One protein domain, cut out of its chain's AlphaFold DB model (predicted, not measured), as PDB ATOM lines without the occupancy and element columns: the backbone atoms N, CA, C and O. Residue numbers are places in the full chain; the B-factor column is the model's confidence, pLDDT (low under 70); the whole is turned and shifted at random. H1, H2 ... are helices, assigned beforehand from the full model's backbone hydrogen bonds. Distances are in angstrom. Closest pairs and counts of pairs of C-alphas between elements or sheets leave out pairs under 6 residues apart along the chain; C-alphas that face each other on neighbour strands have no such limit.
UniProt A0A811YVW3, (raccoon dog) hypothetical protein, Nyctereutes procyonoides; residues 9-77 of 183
ATOM      1  N   VAL A   9     138.782 165.697 141.734       67.81
ATOM      2  CA  VAL A   9     138.149 164.693 142.605       67.81
ATOM      3  C   VAL A   9     139.094 163.524 142.926       67.81
ATOM      4  O   VAL A   9     139.095 163.008 144.040       67.81
ATOM      5  N   GLU A  10     139.944 163.123 141.978       72.94
ATOM      6  CA  GLU A  10     140.986 162.114 142.212       72.94
ATOM      7  C   GLU A  10     142.099 162.658 143.115       72.94
ATOM      8  O   GLU A  10     142.607 161.931 143.965       72.94
ATOM      9  N   MET A  11     142.443 163.945 142.988       72.75
ATOM     10  CA  MET A  11     143.415 164.607 143.869       72.75
ATOM     11  C   MET A  11     142.942 164.663 145.329       72.75
ATOM     12  O   MET A  11     143.745 164.454 146.237       72.75
ATOM     13  N   GLU A  12     141.648 164.896 145.565       80.12
ATOM     14  CA  GLU A  12     141.056 164.867 146.908       80.12
ATOM     15  C   GLU A  12     141.099 163.459 147.520       80.12
ATOM     16  O   GLU A  12     141.515 163.294 148.667       80.12
ATOM     17  N   GLY A  13     140.777 162.426 146.732       84.12
ATOM     18  CA  GLY A  13     140.867 161.032 147.174       84.12
ATOM     19  C   GLY A  13     142.295 160.593 147.522       84.12
ATOM     20  O   GLY A  13     142.510 159.926 148.533       84.12
ATOM     21  N   VAL A  14     143.286 161.004 146.724       86.94
ATOM     22  CA  VAL A  14     144.708 160.722 146.993       86.94
ATOM     23  C   VAL A  14     145.188 161.443 148.257       86.94
ATOM     24  O   VAL A  14     145.913 160.854 149.061       86.94
ATOM     25  N   LEU A  15     144.767 162.695 148.468       86.62
ATOM     26  CA  LEU A  15     145.105 163.454 149.671       86.62
ATOM     27  C   LEU A  15     144.512 162.810 150.931       86.62
ATOM     28  O   LEU A  15     145.209 162.693 151.938       86.62
ATOM     29  N   GLU A  16     143.259 162.362 150.877       86.75
ATOM     30  CA  GLU A  16     142.614 161.700 152.013       86.75
ATOM     31  C   GLU A  16     143.260 160.347 152.323       86.75
ATOM     32  O   GLU A  16     143.553 160.038 153.477       86.75
ATOM     33  N   GLN A  17     143.598 159.567 151.292       89.69
ATOM     34  CA  GLN A  17     144.345 158.326 151.472       89.69
ATOM     35  C   GLN A  17     145.708 158.571 152.137       89.69
ATOM     36  O   GLN A  17     146.112 157.817 153.023       89.69
ATOM     37  N   TRP A  18     146.408 159.638 151.746       90.25
ATOM     38  CA  TRP A  18     147.679 160.017 152.358       90.25
ATOM     39  C   TRP A  18     147.515 160.459 153.817       90.25
ATOM     40  O   TRP A  18     148.295 160.040 154.673       90.25
ATOM     41  N   LYS A  19     146.468 161.232 154.136       88.06
ATOM     42  CA  LYS A  19     146.125 161.604 155.518       88.06
ATOM     43  C   LYS A  19     145.822 160.382 156.381       88.06
ATOM     44  O   LYS A  19     146.329 160.300 157.501       88.06
ATOM     45  N   MET A  20     145.056 159.422 155.864       89.38
ATOM     46  CA  MET A  20     144.780 158.162 156.558       89.38
ATOM     47  C   MET A  20     146.057 157.351 156.786       89.38
ATOM     48  O   MET A  20     146.277 156.859 157.890       89.38
ATOM     49  N   ALA A  21     146.933 157.257 155.782       92.81
ATOM     50  CA  ALA A  21     148.203 156.547 155.907       92.81
ATOM     51  C   ALA A  21     149.115 157.186 156.966       92.81
ATOM     52  O   ALA A  21     149.640 156.486 157.830       92.81
ATOM     53  N   ILE A  22     149.262 158.515 156.944       90.12
ATOM     54  CA  ILE A  22     150.024 159.249 157.961       90.12
ATOM     55  C   ILE A  22     149.422 159.045 159.346       90.12
ATOM     56  O   ILE A  22     150.165 158.772 160.285       90.12
ATOM     57  N   SER A  23     148.097 159.151 159.464       90.38
ATOM     58  CA  SER A  23     147.406 158.944 160.737       90.38
ATOM     59  C   SER A  23     147.670 157.545 161.272       90.38
ATOM     60  O   SER A  23     148.062 157.409 162.417       90.38
ATOM     61  N   SER A  24     147.547 156.513 160.434       90.69
ATOM     62  CA  SER A  24     147.771 155.123 160.838       90.69
ATOM     63  C   SER A  24     149.206 154.864 161.310       90.69
ATOM     64  O   SER A  24     149.397 154.202 162.327       90.69
ATOM     65  N   ILE A  25     150.214 155.397 160.611       91.94
ATOM     66  CA  ILE A  25     151.623 155.213 160.996       91.94
ATOM     67  C   ILE A  25     151.909 155.895 162.335       91.94
ATOM     68  O   ILE A  25     152.521 155.304 163.223       91.94
ATOM     69  N   LEU A  26     151.475 157.147 162.476       91.31
ATOM     70  CA  LEU A  26     151.732 157.940 163.672       91.31
ATOM     71  C   LEU A  26     150.927 157.446 164.875       91.31
ATOM     72  O   LEU A  26     151.445 157.464 165.987       91.31
ATOM     73  N   ASP A  27     149.704 156.969 164.667       91.12
ATOM     74  CA  ASP A  27     148.890 156.383 165.730       91.12
ATOM     75  C   ASP A  27     149.491 155.058 166.222       91.12
ATOM     76  O   ASP A  27     149.634 154.856 167.427       91.12
ATOM     77  N   ALA A  28     149.992 154.214 165.310       92.44
ATOM     78  CA  ALA A  28     150.739 153.012 165.682       92.44
ATOM     79  C   ALA A  28     152.017 153.344 166.475       92.44
ATOM     80  O   ALA A  28     152.345 152.647 167.438       92.44
ATOM     81  N   TRP A  29     152.728 154.415 166.102       92.62
ATOM     82  CA  TRP A  29     153.874 154.920 166.864       92.62
ATOM     83  C   TRP A  29     153.478 155.420 168.254       92.62
ATOM     84  O   TRP A  29     154.154 155.092 169.223       92.62
ATOM     85  N   LEU A  30     152.383 156.174 168.371       90.69
ATOM     86  CA  LEU A  30     151.870 156.634 169.662       90.69
ATOM     87  C   LEU A  30     151.470 155.467 170.571       90.69
ATOM     88  O   LEU A  30     151.714 155.530 171.773       90.69
ATOM     89  N   GLU A  31     150.890 154.406 170.010       91.12
ATOM     90  CA  GLU A  31     150.438 153.238 170.769       91.12
ATOM     91  C   GLU A  31     151.601 152.384 171.285       91.12
ATOM     92  O   GLU A  31     151.640 152.023 172.462       91.12
ATOM     93  N   HIS A  32     152.566 152.078 170.416       91.56
ATOM     94  CA  HIS A  32     153.615 151.100 170.716       91.56
ATOM     95  C   HIS A  32     154.907 151.734 171.246       91.56
ATOM     96  O   HIS A  32     155.658 151.078 171.965       91.56
ATOM     97  N   TYR A  33     155.165 152.999 170.910       89.50
ATOM     98  CA  TYR A  33     156.415 153.712 171.195       89.50
ATOM     99  C   TYR A  33     156.157 155.056 171.887       89.50
ATOM    100  O   TYR A  33     156.854 156.042 171.659       89.50
ATOM    101  N   SER A  34     155.151 155.107 172.765       88.56
ATOM    102  CA  SER A  34     154.780 156.324 173.501       88.56
ATOM    103  C   SER A  34     155.951 156.971 174.259       88.56
ATOM    104  O   SER A  34     156.024 158.198 174.330       88.56
ATOM    105  N   GLU A  35     156.898 156.176 174.762       86.75
ATOM    106  CA  GLU A  35     158.099 156.654 175.463       86.75
ATOM    107  C   GLU A  35     158.978 157.573 174.591       86.75
ATOM    108  O   GLU A  35     159.571 158.517 175.107       86.75
ATOM    109  N   ASP A  36     159.004 157.398 173.264       86.88
ATOM    110  CA  ASP A  36     159.787 158.265 172.364       86.88
ATOM    111  C   ASP A  36     159.274 159.718 172.365       86.88
ATOM    112  O   ASP A  36     160.009 160.667 172.072       86.88
ATOM    113  N   PHE A  37     158.009 159.912 172.748       85.88
ATOM    114  CA  PHE A  37     157.377 161.221 172.903       85.88
ATOM    115  C   PHE A  37     157.538 161.796 174.316       85.88
ATOM    116  O   PHE A  37     157.205 162.964 174.554       85.88
ATOM    117  N   HIS A  38     158.067 161.007 175.254       82.88
ATOM    118  CA  HIS A  38     158.253 161.371 176.651       82.88
ATOM    119  C   HIS A  38     159.542 162.189 176.846       82.88
ATOM    120  O   HIS A  38     160.495 161.798 177.516       82.88
ATOM    121  N   GLN A  39     159.572 163.376 176.235       80.12
ATOM    122  CA  GLN A  39     160.686 164.322 176.329       80.12
ATOM    123  C   GLN A  39     160.357 165.491 177.279       80.12
ATOM    124  O   GLN A  39     159.779 166.492 176.843       80.12
ATOM    125  N   PRO A  40     160.707 165.416 178.578       75.06
ATOM    126  CA  PRO A  40     160.618 166.568 179.476       75.06
ATOM    127  C   PRO A  40     161.549 167.711 179.011       75.06
ATOM    128  O   PRO A  40     162.546 167.444 178.336       75.06
ATOM    129  N   PRO A  41     161.279 168.989 179.357       73.69
ATOM    130  CA  PRO A  41     160.316 169.476 180.355       73.69
ATOM    131  C   PRO A  41     158.874 169.698 179.864       73.69
ATOM    132  O   PRO A  41     157.987 169.779 180.711       73.69
ATOM    133  N   GLU A  42     158.633 169.786 178.549       78.12
ATOM    134  CA  GLU A  42     157.336 170.207 177.972       78.12
ATOM    135  C   GLU A  42     156.815 169.319 176.820       78.12
ATOM    136  O   GLU A  42     155.890 169.708 176.110       78.12
ATOM    137  N   PHE A  43     157.378 168.125 176.609       87.94
ATOM    138  CA  PHE A  43     156.933 167.171 175.577       87.94
ATOM    139  C   PHE A  43     156.758 167.826 174.184       87.94
ATOM    140  O   PHE A  43     155.676 167.771 173.586       87.94
ATOM    141  N   PRO A  44     157.798 168.494 173.642       87.62
ATOM    142  CA  PRO A  44     157.671 169.355 172.463       87.62
ATOM    143  C   PRO A  44     157.225 168.600 171.205       87.62
ATOM    144  O   PRO A  44     156.496 169.149 170.379       87.62
ATOM    145  N   TRP A  45     157.627 167.335 171.059       87.94
ATOM    146  CA  TRP A  45     157.221 166.494 169.932       87.94
ATOM    147  C   TRP A  45     155.746 166.113 169.989       87.94
ATOM    148  O   TRP A  45     155.050 166.238 168.982       87.94
ATOM    149  N   LEU A  46     155.250 165.742 171.169       91.12
ATOM    150  CA  LEU A  46     153.837 165.440 171.371       91.12
ATOM    151  C   LEU A  46     152.961 166.681 171.149       91.12
ATOM    152  O   LEU A  46     151.927 166.612 170.488       91.12
ATOM    153  N   THR A  47     153.423 167.847 171.610       90.81
ATOM    154  CA  THR A  47     152.755 169.135 171.367       90.81
ATOM    155  C   THR A  47     152.715 169.492 169.878       90.81
ATOM    156  O   THR A  47     151.677 169.915 169.368       90.81
ATOM    157  N   LYS A  48     153.822 169.296 169.148       91.06
ATOM    158  CA  LYS A  48     153.880 169.545 167.700       91.06
ATOM    159  C   LYS A  48     152.964 168.598 166.925       91.06
ATOM    160  O   LYS A  48     152.276 169.044 166.010       91.06
ATOM    161  N   LEU A  49     152.926 167.322 167.306       92.12
ATOM    162  CA  LEU A  49     152.030 166.337 166.710       92.12
ATOM    163  C   LEU A  49     150.563 166.732 166.910       92.12
ATOM    164  O   LEU A  49     149.789 166.702 165.958       92.12
ATOM    165  N   LEU A  50     150.205 167.192 168.111       93.00
ATOM    166  CA  LEU A  50     148.857 167.666 168.414       93.00
ATOM    167  C   LEU A  50     148.477 168.937 167.631       93.00
ATOM    168  O   LEU A  50     147.329 169.112 167.229       93.00
ATOM    169  N   ALA A  51     149.428 169.842 167.400       93.69
ATOM    170  CA  ALA A  51     149.197 171.006 166.546       93.69
ATOM    171  C   ALA A  51     148.981 170.593 165.080       93.69
ATOM    172  O   ALA A  51     148.081 171.106 164.414       93.69
ATOM    173  N   TYR A  52     149.775 169.636 164.591       91.56
ATOM    174  CA  TYR A  52     149.649 169.103 163.238       91.56
ATOM    175  C   TYR A  52     148.300 168.410 163.009       91.56
ATOM    176  O   TYR A  52     147.645 168.695 162.004       91.56
ATOM    177  N   THR A  53     147.868 167.539 163.928       91.94
ATOM    178  CA  THR A  53     146.587 166.821 163.822       91.94
ATOM    179  C   THR A  53     145.419 167.784 163.765       91.94
ATOM    180  O   THR A  53     144.600 167.689 162.862       91.94
ATOM    181  N   ARG A  54     145.380 168.771 164.660       92.44
ATOM    182  CA  ARG A  54     144.309 169.774 164.692       92.44
ATOM    183  C   ARG A  54     144.208 170.590 163.409       92.44
ATOM    184  O   ARG A  54     143.111 170.982 163.030       92.44
ATOM    185  N   LEU A  55     145.338 170.845 162.752       91.88
ATOM    186  CA  LEU A  55     145.373 171.603 161.504       91.88
ATOM    187  C   LEU A  55     144.999 170.753 160.281       91.88
ATOM    188  O   LEU A  55     144.332 171.248 159.379       91.88
ATOM    189  N   ASN A  56     145.435 169.492 160.230       88.38
ATOM    190  CA  ASN A  56     145.338 168.673 159.015       88.38
ATOM    191  C   ASN A  56     144.200 167.643 159.053       88.38
ATOM    192  O   ASN A  56     143.636 167.318 158.000       88.38
ATOM    193  N   ILE A  57     143.912 167.101 160.242       89.19
ATOM    194  CA  ILE A  57     143.056 165.926 160.480       89.19
ATOM    195  C   ILE A  57     142.314 166.051 161.838       89.19
ATOM    196  O   ILE A  57     142.538 165.251 162.757       89.19
ATOM    197  N   PRO A  58     141.461 167.080 162.010       88.69
ATOM    198  CA  PRO A  58     140.783 167.340 163.280       88.69
ATOM    199  C   PRO A  58     139.781 166.235 163.630       88.69
ATOM    200  O   PRO A  58     139.073 165.726 162.763       88.69
ATOM    201  N   GLY A  59     139.691 165.889 164.914       86.38
ATOM    202  CA  GLY A  59     138.758 164.879 165.419       86.38
ATOM    203  C   GLY A  59     139.155 163.430 165.124       86.38
ATOM    204  O   GLY A  59     138.376 162.526 165.414       86.38
ATOM    205  N   SER A  60     140.347 163.199 164.569       88.94
ATOM    206  CA  SER A  60     140.887 161.852 164.358       88.94
ATOM    207  C   SER A  60     141.187 161.134 165.679       88.94
ATOM    208  O   SER A  60     141.490 161.774 166.691       88.94
ATOM    209  N   ASP A  61     141.177 159.796 165.658       89.94
ATOM    210  CA  ASP A  61     141.616 158.978 166.802       89.94
ATOM    211  C   ASP A  61     143.045 159.328 167.230       89.94
ATOM    212  O   ASP A  61     143.312 159.470 168.422       89.94
ATOM    213  N   MET A  62     143.923 159.618 166.265       89.00
ATOM    214  CA  MET A  62     145.279 160.099 166.526       89.00
ATOM    215  C   MET A  62     145.300 161.377 167.378       89.00
ATOM    216  O   MET A  62     146.142 161.519 168.267       89.00
ATOM    217  N   GLU A  63     144.381 162.321 167.143       92.69
ATOM    218  CA  GLU A  63     144.275 163.521 167.977       92.69
ATOM    219  C   GLU A  63     143.890 163.152 169.413       92.69
ATOM    220  O   GLU A  63     144.538 163.602 170.362       92.69
ATOM    221  N   GLN A  64     142.860 162.321 169.578       93.12
ATOM    222  CA  GLN A  64     142.395 161.871 170.893       93.12
ATOM    223  C   GLN A  64     143.494 161.124 171.649       93.12
ATOM    224  O   GLN A  64     143.688 161.325 172.852       93.12
ATOM    225  N   HIS A  65     144.252 160.296 170.938       93.31
ATOM    226  CA  HIS A  65     145.353 159.534 171.487       93.31
ATOM    227  C   HIS A  65     146.498 160.444 171.947       93.31
ATOM    228  O   HIS A  65     146.915 160.369 173.105       93.31
ATOM    229  N   ALA A  66     146.936 161.382 171.101       92.81
ATOM    230  CA  ALA A  66     147.966 162.356 171.456       92.81
ATOM    231  C   ALA A  66     147.557 163.218 172.666       92.81
ATOM    232  O   ALA A  66     148.370 163.467 173.559       92.81
ATOM    233  N   GLN A  67     146.287 163.641 172.744       93.31
ATOM    234  CA  GLN A  67     145.761 164.380 173.900       93.31
ATOM    235  C   GLN A  67     145.781 163.543 175.183       93.31
ATOM    236  O   GLN A  67     146.183 164.034 176.244       93.31
ATOM    237  N   ARG A  68     145.362 162.276 175.097       93.00
ATOM    238  CA  ARG A  68     145.382 161.342 176.226       93.00
ATOM    239  C   ARG A  68     146.804 161.147 176.739       93.00
ATOM    240  O   ARG A  68     147.027 161.255 177.944       93.00
ATOM    241  N   LEU A  69     147.755 160.927 175.833       91.94
ATOM    242  CA  LEU A  69     149.154 160.717 176.183       91.94
ATOM    243  C   LEU A  69     149.763 161.962 176.842       91.94
ATOM    244  O   LEU A  69     150.411 161.863 177.881       91.94
ATOM    245  N   LEU A  70     149.466 163.156 176.319       90.69
ATOM    246  CA  LEU A  70     149.947 164.413 176.896       90.69
ATOM    247  C   LEU A  70     149.417 164.616 178.318       90.69
ATOM    248  O   LEU A  70     150.145 165.050 179.210       90.69
ATOM    249  N   THR A  71     148.147 164.283 178.537       89.94
ATOM    250  CA  THR A  71     147.517 164.344 179.860       89.94
ATOM    251  C   THR A  71     148.192 163.357 180.814       89.94
ATOM    252  O   THR A  71     148.587 163.742 181.913       89.94
ATOM    253  N   GLN A  72     148.415 162.116 180.372       90.12
ATOM    254  CA  GLN A  72     149.099 161.082 181.151       90.12
ATOM    255  C   GLN A  72     150.504 161.532 181.579       90.12
ATOM    256  O   GLN A  72     150.819 161.508 182.768       90.12
ATOM    257  N   PHE A  73     151.316 162.027 180.645       88.12
ATOM    258  CA  PHE A  73     152.673 162.509 180.919       88.12
ATOM    259  C   PHE A  73     152.711 163.706 181.872       88.12
ATOM    260  O   PHE A  73     153.585 163.795 182.735       88.12
ATOM    261  N   ARG A  74     151.729 164.608 181.785       85.00
ATOM    262  CA  ARG A  74     151.609 165.726 182.732       85.00
ATOM    263  C   ARG A  74     151.259 165.268 184.147       85.00
ATOM    264  O   ARG A  74     151.741 165.886 185.088       85.00
ATOM    265  N   HIS A  75     150.461 164.212 184.305       81.88
ATOM    266  CA  HIS A  75     150.149 163.638 185.621       81.88
ATOM    267  C   HIS A  75     151.296 162.811 186.209       81.88
ATOM    268  O   HIS A  75     151.430 162.741 187.428       81.88
ATOM    269  N   LEU A  76     152.125 162.201 185.358       77.19
ATOM    270  CA  LEU A  76     153.323 161.466 185.770       77.19
ATOM    271  C   LEU A  76     154.408 162.371 186.351       77.19
ATOM    272  O   LEU A  76     155.231 161.879 187.115       77.19
ATOM    273  N   LYS A  77     154.407 163.672 186.033       67.62
ATOM    274  CA  LYS A  77     155.246 164.656 186.721       67.62
ATOM    275  C   LYS A  77     154.715 164.814 188.151       67.62
ATOM    276  O   LYS A  77     153.685 165.468 188.321       67.62
TER     277      LYS A  77
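What this domain is: This is residues 9 to 77 of the 183 residues of the protein "(raccoon dog) hypothetical protein" of Nyctereutes procyonoides (UniProt A0A811YVW3). One long helix, H1, runs slantwise past a hairpin of two shorter helices, H3 and H4, and packs on H4 near its own second end, while its first residues, 9 to 15, stick out as a free arm. The one-turn helix H2 follows H1 and, with the stretch after it, folds the backbone back toward H3. You are looking at 69 printed residues with four named helices, H1, H2, H3 and H4 in that order, and no named strand; the class is all helix. The whole is only just compact, close to loose, with a radius of gyration of the C-alphas of 13.1 A, and it spans 47 by 21 by 15 A, with the free arm of H1 at one end of the length.

How they stand to each other: Start at H1, residues 9 to 32, and look at residues 23 to 30, with which alone it touches H4, residues 61 to 76. H4 touches H1 with residues 61 to 66 alone, and the closest C-alphas, those of Asp 27 and Met 62, are 5.2 A apart. These two helices run the same way at a shallow tilt of 27 degrees. Next comes H2, residues 34 to 37, which is close to H1 but not clearly touching it; the closest C-alphas, those of Leu 30 and Phe 37, are 7.9 A apart. H3, residues 44 to 56, is also close to H1 but not clearly touching, with the closest C-alphas, Lys 19 and Asn 56, 7.9 A apart. H3 and H4 touch and form a helical hairpin, opposite ways at a shallow tilt of 26 degrees; their closest C-alphas, Thr 53 and Glu 63, are 5.8 A apart. In H1, H3 and H4 every O i to N i+4 pair is within hydrogen-bond range, while H2 is too short for such a pair and has its 1 O i to N i+3 pair within range.

Where its parts are: Find C-alpha 9 at (138.149, 164.693, 142.605); from there H1 runs 34.8 A to C-alpha 32 at (153.615, 151.100, 170.716). H2 goes from Ser 34 to Phe 37, 5.6 A. H3 runs 18.3 A from Pro 44 to Asn 56, and H4 runs 22.4 A from Asp 61 to C-alpha 76 at (153.323, 161.466, 185.770).

The domain as a whole: The two C-alphas farthest apart, those of Val 9 and Lys 77, are 47.3 A apart. The printed part has no cut. The links from H1 to H2 and from H3 to H4 are tight, and the link from H2 to H3, with 6 residues, is short. In this predicted model the mean pLDDT of the printed part is 87.6, and residues 9 and 77 are under 70.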